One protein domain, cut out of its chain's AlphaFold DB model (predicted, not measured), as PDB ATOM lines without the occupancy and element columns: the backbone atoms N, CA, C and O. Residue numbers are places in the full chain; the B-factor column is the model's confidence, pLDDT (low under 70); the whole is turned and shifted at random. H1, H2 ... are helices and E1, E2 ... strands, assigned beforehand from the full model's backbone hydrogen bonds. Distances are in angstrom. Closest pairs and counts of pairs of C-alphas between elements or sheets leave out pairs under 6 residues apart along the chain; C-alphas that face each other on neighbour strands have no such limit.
ATOM      1  N   ILE A 125       8.700  53.057 -47.486       55.62
ATOM      2  CA  ILE A 125       8.575  51.626 -47.241       55.62
ATOM      3  C   ILE A 125       9.977  51.060 -47.463       55.62
ATOM      4  O   ILE A 125      10.484  51.161 -48.580       55.62
ATOM      5  N   PRO A 126      10.638  50.491 -46.440       57.94
ATOM      6  CA  PRO A 126      11.956  49.917 -46.638       57.94
ATOM      7  C   PRO A 126      11.825  48.723 -47.586       57.94
ATOM      8  O   PRO A 126      11.358  47.661 -47.177       57.94
ATOM      9  N   THR A 127      12.237  48.899 -48.846       58.16
ATOM     10  CA  THR A 127      12.142  47.879 -49.909       58.16
ATOM     11  C   THR A 127      12.793  46.560 -49.490       58.16
ATOM     12  O   THR A 127      12.389  45.497 -49.938       58.16
ATOM     13  N   ARG A 128      13.761  46.627 -48.567       61.44
ATOM     14  CA  ARG A 128      14.379  45.492 -47.883       61.44
ATOM     15  C   ARG A 128      14.014  45.518 -46.384       61.44
ATOM     16  O   ARG A 128      14.285  46.534 -45.732       61.44
ATOM     17  N   PRO A 129      13.460  44.435 -45.800       64.12
ATOM     18  CA  PRO A 129      13.174  44.363 -44.369       64.12
ATOM     19  C   PRO A 129      14.483  44.453 -43.572       64.12
ATOM     20  O   PRO A 129      15.442  43.724 -43.823       64.12
ATOM     21  N   GLN A 130      14.547  45.369 -42.604       64.00
ATOM     22  CA  GLN A 130      15.797  45.727 -41.914       64.00
ATOM     23  C   GLN A 130      16.107  44.834 -40.693       64.00
ATOM     24  O   GLN A 130      16.752  45.273 -39.731       64.00
ATOM     25  N   SER A 131      15.603  43.604 -40.684       64.31
ATOM     26  CA  SER A 131      15.920  42.583 -39.682       64.31
ATOM     27  C   SER A 131      15.574  41.190 -40.219       64.31
ATOM     28  O   SER A 131      14.458  41.025 -40.707       64.31
ATOM     29  N   PRO A 132      16.460  40.185 -40.068       69.44
ATOM     30  CA  PRO A 132      16.227  38.808 -40.525       69.44
ATOM     31  C   PRO A 132      15.172  38.046 -39.701       69.44
ATOM     32  O   PRO A 132      14.890  36.884 -39.974       69.44
ATOM     33  N   THR A 133      14.618  38.664 -38.655       79.56
ATOM     34  CA  THR A 133      13.664  38.040 -37.739       79.56
ATOM     35  C   THR A 133      12.226  38.156 -38.237       79.56
ATOM     36  O   THR A 133      11.773  39.230 -38.644       79.56
ATOM     37  N   LEU A 134      11.497  37.039 -38.144       82.50
ATOM     38  CA  LEU A 134      10.104  36.939 -38.563       82.50
ATOM     39  C   LEU A 134       9.192  37.850 -37.733       82.50
ATOM     40  O   LEU A 134       9.293  37.940 -36.504       82.50
ATOM     41  N   CYS A 135       8.238  38.485 -38.402       84.88
ATOM     42  CA  CYS A 135       7.183  39.251 -37.772       84.88
ATOM     43  C   CYS A 135       6.280  38.329 -36.946       84.88
ATOM     44  O   CYS A 135       5.636  37.432 -37.490       84.88
ATOM     45  N   LYS A 136       6.132  38.621 -35.647       85.44
ATOM     46  CA  LYS A 136       5.222  37.899 -34.734       85.44
ATOM     47  C   LYS A 136       3.762  37.836 -35.227       85.44
ATOM     48  O   LYS A 136       3.005  36.985 -34.772       85.44
ATOM     49  N   PHE A 137       3.362  38.730 -36.132       83.38
ATOM     50  CA  PHE A 137       2.009  38.793 -36.691       83.38
ATOM     51  C   PHE A 137       1.863  38.074 -38.049       83.38
ATOM     52  O   PHE A 137       0.735  37.877 -38.495       83.38
ATOM     53  N   GLY A 138       2.964  37.661 -38.693       82.50
ATOM     54  CA  GLY A 138       2.958  36.969 -39.991       82.50
ATOM     55  C   GLY A 138       2.129  37.691 -41.063       82.50
ATOM     56  O   GLY A 138       2.065  38.921 -41.076       82.50
ATOM     57  N   ILE A 139       1.420  36.928 -41.904       82.56
ATOM     58  CA  ILE A 139       0.456  37.450 -42.896       82.56
ATOM     59  C   ILE A 139      -0.633  38.374 -42.309       82.56
ATOM     60  O   ILE A 139      -1.252  39.132 -43.044       82.56
ATOM     61  N   LYS A 140      -0.863  38.360 -40.986       82.44
ATOM     62  CA  LYS A 140      -1.860  39.205 -40.300       82.44
ATOM     63  C   LYS A 140      -1.286  40.550 -39.824       82.44
ATOM     64  O   LYS A 140      -1.920  41.236 -39.022       82.44
ATOM     65  N   CYS A 141      -0.084  40.939 -40.263       82.69
ATOM     66  CA  CYS A 141       0.491  42.238 -39.920       82.69
ATOM     67  C   CYS A 141      -0.200  43.377 -40.689       82.69
ATOM     68  O   CYS A 141      -0.079  43.479 -41.902       82.69
ATOM     69  N   THR A 142      -0.876  44.277 -39.971       83.25
ATOM     70  CA  THR A 142      -1.610  45.425 -40.542       83.25
ATOM     71  C   THR A 142      -0.747  46.665 -40.807       83.25
ATOM     72  O   THR A 142      -1.247  47.677 -41.290       83.25
ATOM     73  N   ASN A 143       0.550  46.628 -40.486       82.25
ATOM     74  CA  ASN A 143       1.459  47.762 -40.657       82.25
ATOM     75  C   ASN A 143       2.218  47.655 -41.988       82.25
ATOM     76  O   ASN A 143       3.156  46.864 -42.084       82.25
ATOM     77  N   ALA A 144       1.871  48.480 -42.980       79.69
ATOM     78  CA  ALA A 144       2.547  48.527 -44.283       79.69
ATOM     79  C   ALA A 144       4.066  48.808 -44.189       79.69
ATOM     80  O   ALA A 144       4.837  48.302 -44.997       79.69
ATOM     81  N   ALA A 145       4.518  49.537 -43.161       79.25
ATOM     82  CA  ALA A 145       5.931  49.826 -42.890       79.25
ATOM     83  C   ALA A 145       6.497  48.968 -41.735       79.25
ATOM     84  O   ALA A 145       7.231  49.451 -40.868       79.25
ATOM     85  N   CYS A 146       6.118  47.688 -41.663       82.19
ATOM     86  CA  CYS A 146       6.670  46.755 -40.680       82.19
ATOM     87  C   CYS A 146       8.138  46.406 -41.001       82.19
ATOM     88  O   CYS A 146       8.474  46.091 -42.138       82.19
ATOM     89  N   ARG A 147       9.014  46.446 -39.985       83.75
ATOM     90  CA  ARG A 147      10.472  46.231 -40.118       83.75
ATOM     91  C   ARG A 147      10.871  44.761 -40.336       83.75
ATOM     92  O   ARG A 147      11.930  44.496 -40.900       83.75
ATOM     93  N   TYR A 148      10.058  43.843 -39.822       84.44
ATOM     94  CA  TYR A 148      10.325  42.405 -39.759       84.44
ATOM     95  C   TYR A 148       9.999  41.700 -41.085       84.44
ATOM     96  O   TYR A 148       9.238  42.235 -41.889       84.44
ATOM     97  N   SER A 149      10.546  40.504 -41.311       84.88
ATOM     98  CA  SER A 149      10.189  39.676 -42.472       84.88
ATOM     99  C   SER A 149       8.830  38.993 -42.279       84.88
ATOM    100  O   SER A 149       8.429  38.695 -41.152       84.88
ATOM    101  N   HIS A 150       8.104  38.730 -43.365       80.69
ATOM    102  CA  HIS A 150       6.800  38.059 -43.325       80.69
ATOM    103  C   HIS A 150       6.816  36.786 -44.199       80.69
ATOM    104  O   HIS A 150       7.528  36.764 -45.208       80.69
ATOM    105  N   PRO A 151       6.047  35.736 -43.842       80.25
ATOM    106  CA  PRO A 151       5.805  34.570 -44.701       80.25
ATOM    107  C   PRO A 151       4.935  34.950 -45.897       80.25
ATOM    108  O   PRO A 151       4.045  35.778 -45.715       80.25
ATOM    109  N   SER A 152       5.203  34.376 -47.079       72.06
ATOM    110  CA  SER A 152       4.510  34.686 -48.349       72.06
ATOM    111  C   SER A 152       2.982  34.678 -48.196       72.06
ATOM    112  O   SER A 152       2.457  33.994 -47.314       72.06
ATOM    113  N   ALA A 153       2.264  35.437 -49.029       65.12
ATOM    114  CA  ALA A 153       0.829  35.701 -48.859       65.12
ATOM    115  C   ALA A 153      -0.026  34.420 -48.737       65.12
ATOM    116  O   ALA A 153      -0.961  34.382 -47.936       65.12
ATOM    117  N   GLU A 154       0.370  33.357 -49.441       62.59
ATOM    118  CA  GLU A 154      -0.290  32.043 -49.445       62.59
ATOM    119  C   GLU A 154      -0.015  31.198 -48.174       62.59
ATOM    120  O   GLU A 154      -0.641  30.160 -47.965       62.59
ATOM    121  N   GLY A 155       0.908  31.633 -47.306       57.50
ATOM    122  CA  GLY A 155       1.237  30.994 -46.023       57.50
ATOM    123  C   GLY A 155       2.604  30.298 -45.938       57.50
ATOM    124  O   GLY A 155       2.893  29.700 -44.900       57.50
ATOM    125  N   GLY A 156       3.445  30.384 -46.975       60.75
ATOM    126  CA  GLY A 156       4.760  29.728 -47.037       60.75
ATOM    127  C   GLY A 156       5.666  30.030 -45.837       60.75
ATOM    128  O   GLY A 156       5.900  31.189 -45.485       60.75
ATOM    129  N   LEU A 157       6.182  28.979 -45.191       62.44
ATOM    130  CA  LEU A 157       7.046  29.104 -44.016       62.44
ATOM    131  C   LEU A 157       8.400  29.724 -44.413       62.44
ATOM    132  O   LEU A 157       9.060  29.255 -45.338       62.44
ATOM    133  N   VAL A 158       8.850  30.755 -43.693       65.75
ATOM    134  CA  VAL A 158      10.154  31.390 -43.952       65.75
ATOM    135  C   VAL A 158      11.264  30.543 -43.332       65.75
ATOM    136  O   VAL A 158      11.606  30.721 -42.163       65.75
ATOM    137  N   LEU A 159      11.821  29.610 -44.111       65.75
ATOM    138  CA  LEU A 159      13.042  28.884 -43.737       65.75
ATOM    139  C   LEU A 159      14.321  29.699 -44.011       65.75
ATOM    140  O   LEU A 159      15.358  29.416 -43.414       65.75
ATOM    141  N   SER A 160      14.261  30.716 -44.876       65.44
ATOM    142  CA  SER A 160      15.413  31.520 -45.292       65.44
ATOM    143  C   SER A 160      15.257  32.970 -44.827       65.44
ATOM    144  O   SER A 160      14.363  33.693 -45.259       65.44
ATOM    145  N   SER A 161      16.171  33.431 -43.972       69.12
ATOM    146  CA  SER A 161      16.209  34.813 -43.458       69.12
ATOM    147  C   SER A 161      16.601  35.872 -44.504       69.12
ATOM    148  O   SER A 161      16.611  37.069 -44.206       69.12
ATOM    149  N   GLU A 162      16.918  35.437 -45.723       73.12
ATOM    150  CA  GLU A 162      17.189  36.279 -46.882       73.12
ATOM    151  C   GLU A 162      15.939  37.018 -47.374       73.12
ATOM    152  O   GLU A 162      14.809  36.592 -47.157       73.12
ATOM    153  N   TYR A 163      16.146  38.126 -48.085       76.62
ATOM    154  CA  TYR A 163      15.075  38.903 -48.707       76.62
ATOM    155  C   TYR A 163      14.684  38.313 -50.068       76.62
ATOM    156  O   TYR A 163      15.561  38.028 -50.883       76.62
ATOM    157  N   CYS A 164      13.383  38.169 -50.338       80.06
ATOM    158  CA  CYS A 164      12.905  37.781 -51.666       80.06
ATOM    159  C   CYS A 164      13.088  38.939 -52.656       80.06
ATOM    160  O   CYS A 164      12.472  39.986 -52.485       80.06
ATOM    161  N   GLU A 165      13.874  38.747 -53.719       77.69
ATOM    162  CA  GLU A 165      14.142  39.786 -54.730       77.69
ATOM    163  C   GLU A 165      12.869  40.320 -55.408       77.69
ATOM    164  O   GLU A 165      12.781  41.517 -55.677       77.69
ATOM    165  N   LYS A 166      11.846  39.468 -55.584       73.31
ATOM    166  CA  LYS A 166      10.511  39.846 -56.091       73.31
ATOM    167  C   LYS A 166       9.717  40.746 -55.121       73.31
ATOM    168  O   LYS A 166       8.687  41.295 -55.500       73.31
ATOM    169  N   GLY A 167      10.169  40.907 -53.876       71.94
ATOM    170  CA  GLY A 167       9.671  41.900 -52.922       71.94
ATOM    171  C   GLY A 167       8.167  41.829 -52.655       71.94
ATOM    172  O   GLY A 167       7.664  40.832 -52.140       71.94
ATOM    173  N   LEU A 168       7.464  42.918 -52.976       68.88
ATOM    174  CA  LEU A 168       6.005  43.056 -52.849       68.88
ATOM    175  C   LEU A 168       5.219  42.321 -53.952       68.88
ATOM    176  O   LEU A 168       4.009  42.177 -53.835       68.88
ATOM    177  N   GLU A 169       5.887  41.866 -55.014       71.62
ATOM    178  CA  GLU A 169       5.267  41.252 -56.199       71.62
ATOM    179  C   GLU A 169       5.523  39.734 -56.278       71.62
ATOM    180  O   GLU A 169       5.198  39.083 -57.273       71.62
ATOM    181  N   CYS A 170       6.091  39.146 -55.220       75.75
ATOM    182  CA  CYS A 170       6.259  37.703 -55.096       75.75
ATOM    183  C   CYS A 170       4.890  37.008 -54.993       75.75
ATOM    184  O   CYS A 170       4.170  37.183 -54.015       75.75
ATOM    185  N   LYS A 171       4.559  36.203 -56.009       75.00
ATOM    186  CA  LYS A 171       3.355  35.351 -56.079       75.00
ATOM    187  C   LYS A 171       3.668  33.875 -55.805       75.00
ATOM    188  O   LYS A 171       2.862  33.003 -56.113       75.00
ATOM    189  N   ASP A 172       4.872  33.582 -55.316       71.94
ATOM    190  CA  ASP A 172       5.323  32.209 -55.104       71.94
ATOM    191  C   ASP A 172       4.840  31.742 -53.719       71.94
ATOM    192  O   ASP A 172       5.235  32.303 -52.689       71.94
ATOM    193  N   ALA A 173       3.973  30.726 -53.693       70.75
ATOM    194  CA  ALA A 173       3.392  30.193 -52.458       70.75
ATOM    195  C   ALA A 173       4.473  29.691 -51.490       70.75
ATOM    196  O   ALA A 173       4.504  30.072 -50.319       70.75
ATOM    197  N   ASP A 174       5.413  28.917 -52.027       68.31
ATOM    198  CA  ASP A 174       6.520  28.287 -51.311       68.31
ATOM    199  C   ASP A 174       7.768  29.185 -51.219       68.31
ATOM    200  O   ASP A 174       8.894  28.695 -51.114       68.31
ATOM    201  N   CYS A 175       7.607  30.516 -51.270       78.56
ATOM    202  CA  CYS A 175       8.741  31.424 -51.114       78.56
ATOM    203  C   CYS A 175       9.316  31.337 -49.690       78.56
ATOM    204  O   CYS A 175       8.778  31.913 -48.744       78.56
ATOM    205  N   THR A 176      10.447  30.642 -49.545       77.19
ATOM    206  CA  THR A 176      11.155  30.489 -48.265       77.19
ATOM    207  C   THR A 176      11.833  31.772 -47.787       77.19
ATOM    208  O   THR A 176      12.213  31.844 -46.617       77.19
ATOM    209  N   LYS A 177      12.009  32.763 -48.676       82.06
ATOM    210  CA  LYS A 177      12.652  34.057 -48.413       82.06
ATOM    211  C   LYS A 177      11.664  35.055 -47.790       82.06
ATOM    212  O   LYS A 177      10.492  35.117 -48.150       82.06
ATOM    213  N   GLY A 178      12.147  35.892 -46.878       82.31
ATOM    214  CA  GLY A 178      11.349  36.903 -46.190       82.31
ATOM    215  C   GLY A 178      10.889  38.045 -47.105       82.31
ATOM    216  O   GLY A 178      11.714  38.746 -47.698       82.31
ATOM    217  N   HIS A 179       9.575  38.284 -47.153       80.31
ATOM    218  CA  HIS A 179       8.973  39.387 -47.912       80.31
ATOM    219  C   HIS A 179       8.635  40.607 -47.007       80.31
ATOM    220  O   HIS A 179       8.524  40.461 -45.778       80.31
ATOM    221  N   PRO A 180       8.538  41.833 -47.572       82.25
ATOM    222  CA  PRO A 180       8.097  43.036 -46.854       82.25
ATOM    223  C   PRO A 180       6.604  42.944 -46.483       82.25
ATOM    224  O   PRO A 180       5.945  41.963 -46.785       82.25
ATOM    225  N   SER A 181       6.050  43.920 -45.758       78.06
ATOM    226  CA  SER A 181       4.711  43.753 -45.162       78.06
ATOM    227  C   SER A 181       3.578  43.592 -46.195       78.06
ATOM    228  O   SER A 181       3.398  44.489 -47.022       78.06
ATOM    229  N   PRO A 182       2.718  42.554 -46.101       70.69
ATOM    230  CA  PRO A 182       1.604  42.353 -47.036       70.69
ATOM    231  C   PRO A 182       0.523  43.445 -46.934       70.69
ATOM    232  O   PRO A 182      -0.267  43.633 -47.861       70.69
ATOM    233  N   ALA A 183       0.510  44.230 -45.850       70.50
ATOM    234  CA  ALA A 183      -0.325  45.426 -45.734       70.50
ATOM    235  C   ALA A 183       0.083  46.563 -46.694       70.50
ATOM    236  O   ALA A 183      -0.719  47.467 -46.912       70.50
ATOM    237  N   ALA A 184       1.285  46.526 -47.284       67.31
ATOM    238  CA  ALA A 184       1.672  47.446 -48.355       67.31
ATOM    239  C   ALA A 184       1.079  47.045 -49.721       67.31
ATOM    240  O   ALA A 184       0.755  47.922 -50.513       67.31
ATOM    241  N   ILE A 185       0.876  45.744 -49.973       65.69
ATOM    242  CA  ILE A 185       0.231  45.230 -51.197       65.69
ATOM    243  C   ILE A 185      -1.275  45.506 -51.155       65.69
ATOM    244  O   ILE A 185      -1.855  46.018 -52.106       65.69
ATOM    245  N   ASN A 186      -1.915  45.202 -50.021       61.53
ATOM    246  CA  ASN A 186      -3.373  45.251 -49.871       61.53
ATOM    247  C   ASN A 186      -3.965  46.675 -49.798       61.53
ATOM    248  O   ASN A 186      -5.145  46.825 -49.490       61.53
ATOM    249  N   GLY A 187      -3.163  47.718 -50.038       55.16
ATOM    250  CA  GLY A 187      -3.633  49.096 -50.222       55.16
ATOM    251  C   GLY A 187      -4.387  49.713 -49.041       55.16
ATOM    252  O   GLY A 187      -4.958  50.792 -49.195       55.16
ATOM    253  N   VAL A 188      -4.407  49.062 -47.870       48.50
ATOM    254  CA  VAL A 188      -5.097  49.562 -46.678       48.50
ATOM    255  C   VAL A 188      -4.477  50.912 -46.333       48.50
ATOM    256  O   VAL A 188      -3.280  50.950 -46.030       48.50
ATOM    257  N   PRO A 189      -5.242  52.021 -46.357       43.56
ATOM    258  CA  PRO A 189      -4.701  53.334 -46.063       43.56
ATOM    259  C   PRO A 189      -4.442  53.420 -44.560       43.56
ATOM    260  O   PRO A 189      -5.252  53.936 -43.787       43.56
TER     261      PRO A 189
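What this domain is: This is residues 125 to 189 of the 319 residues of the protein "Nuclear polyadenylated RNA-binding protein NAB2" of Thanatephorus cucumeris (strain AG1-IB / isolate 7/3/14) (UniProt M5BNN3). This is a small ball of loops with little regular structure: the long unnamed stretch 125 to 159 winds through it first, then the short strand E1 lies towards one end. Residues 164 to 181 loop back, passing through the middle near His 179, to the small helix H1 towards the other end. Of 65 printed residues, 8 are in the two named elements, E1 then H1, a mixed class. The whole is compact and rounded, with a radius of gyration of the C-alphas of 10.0 A and spans of 30 by 21 by 20 A.

How they stand to each other: E1, residues 160 to 163, pairs with no named strand. H1, residues 182 to 185, is apart from E1. H1 is too short for an O i to N i+4 pair; its one O i to N i+3 pair is within hydrogen-bond range.

Where its parts are: E1 runs 8.1 A from C-alpha 160 at (15.413, 31.520, -45.292). H1 runs 5.2 A to C-alpha 185 at (0.231, 45.230, -51.197).

The domain as a whole: The C-alphas farthest apart, of Leu 159 and Pro 189, are 30.3 A apart. The printed part has no cut; the link E1 to H1, 18 residues, is long. Mean pLDDT of the printed part is 72.4, with 25 residues under 70.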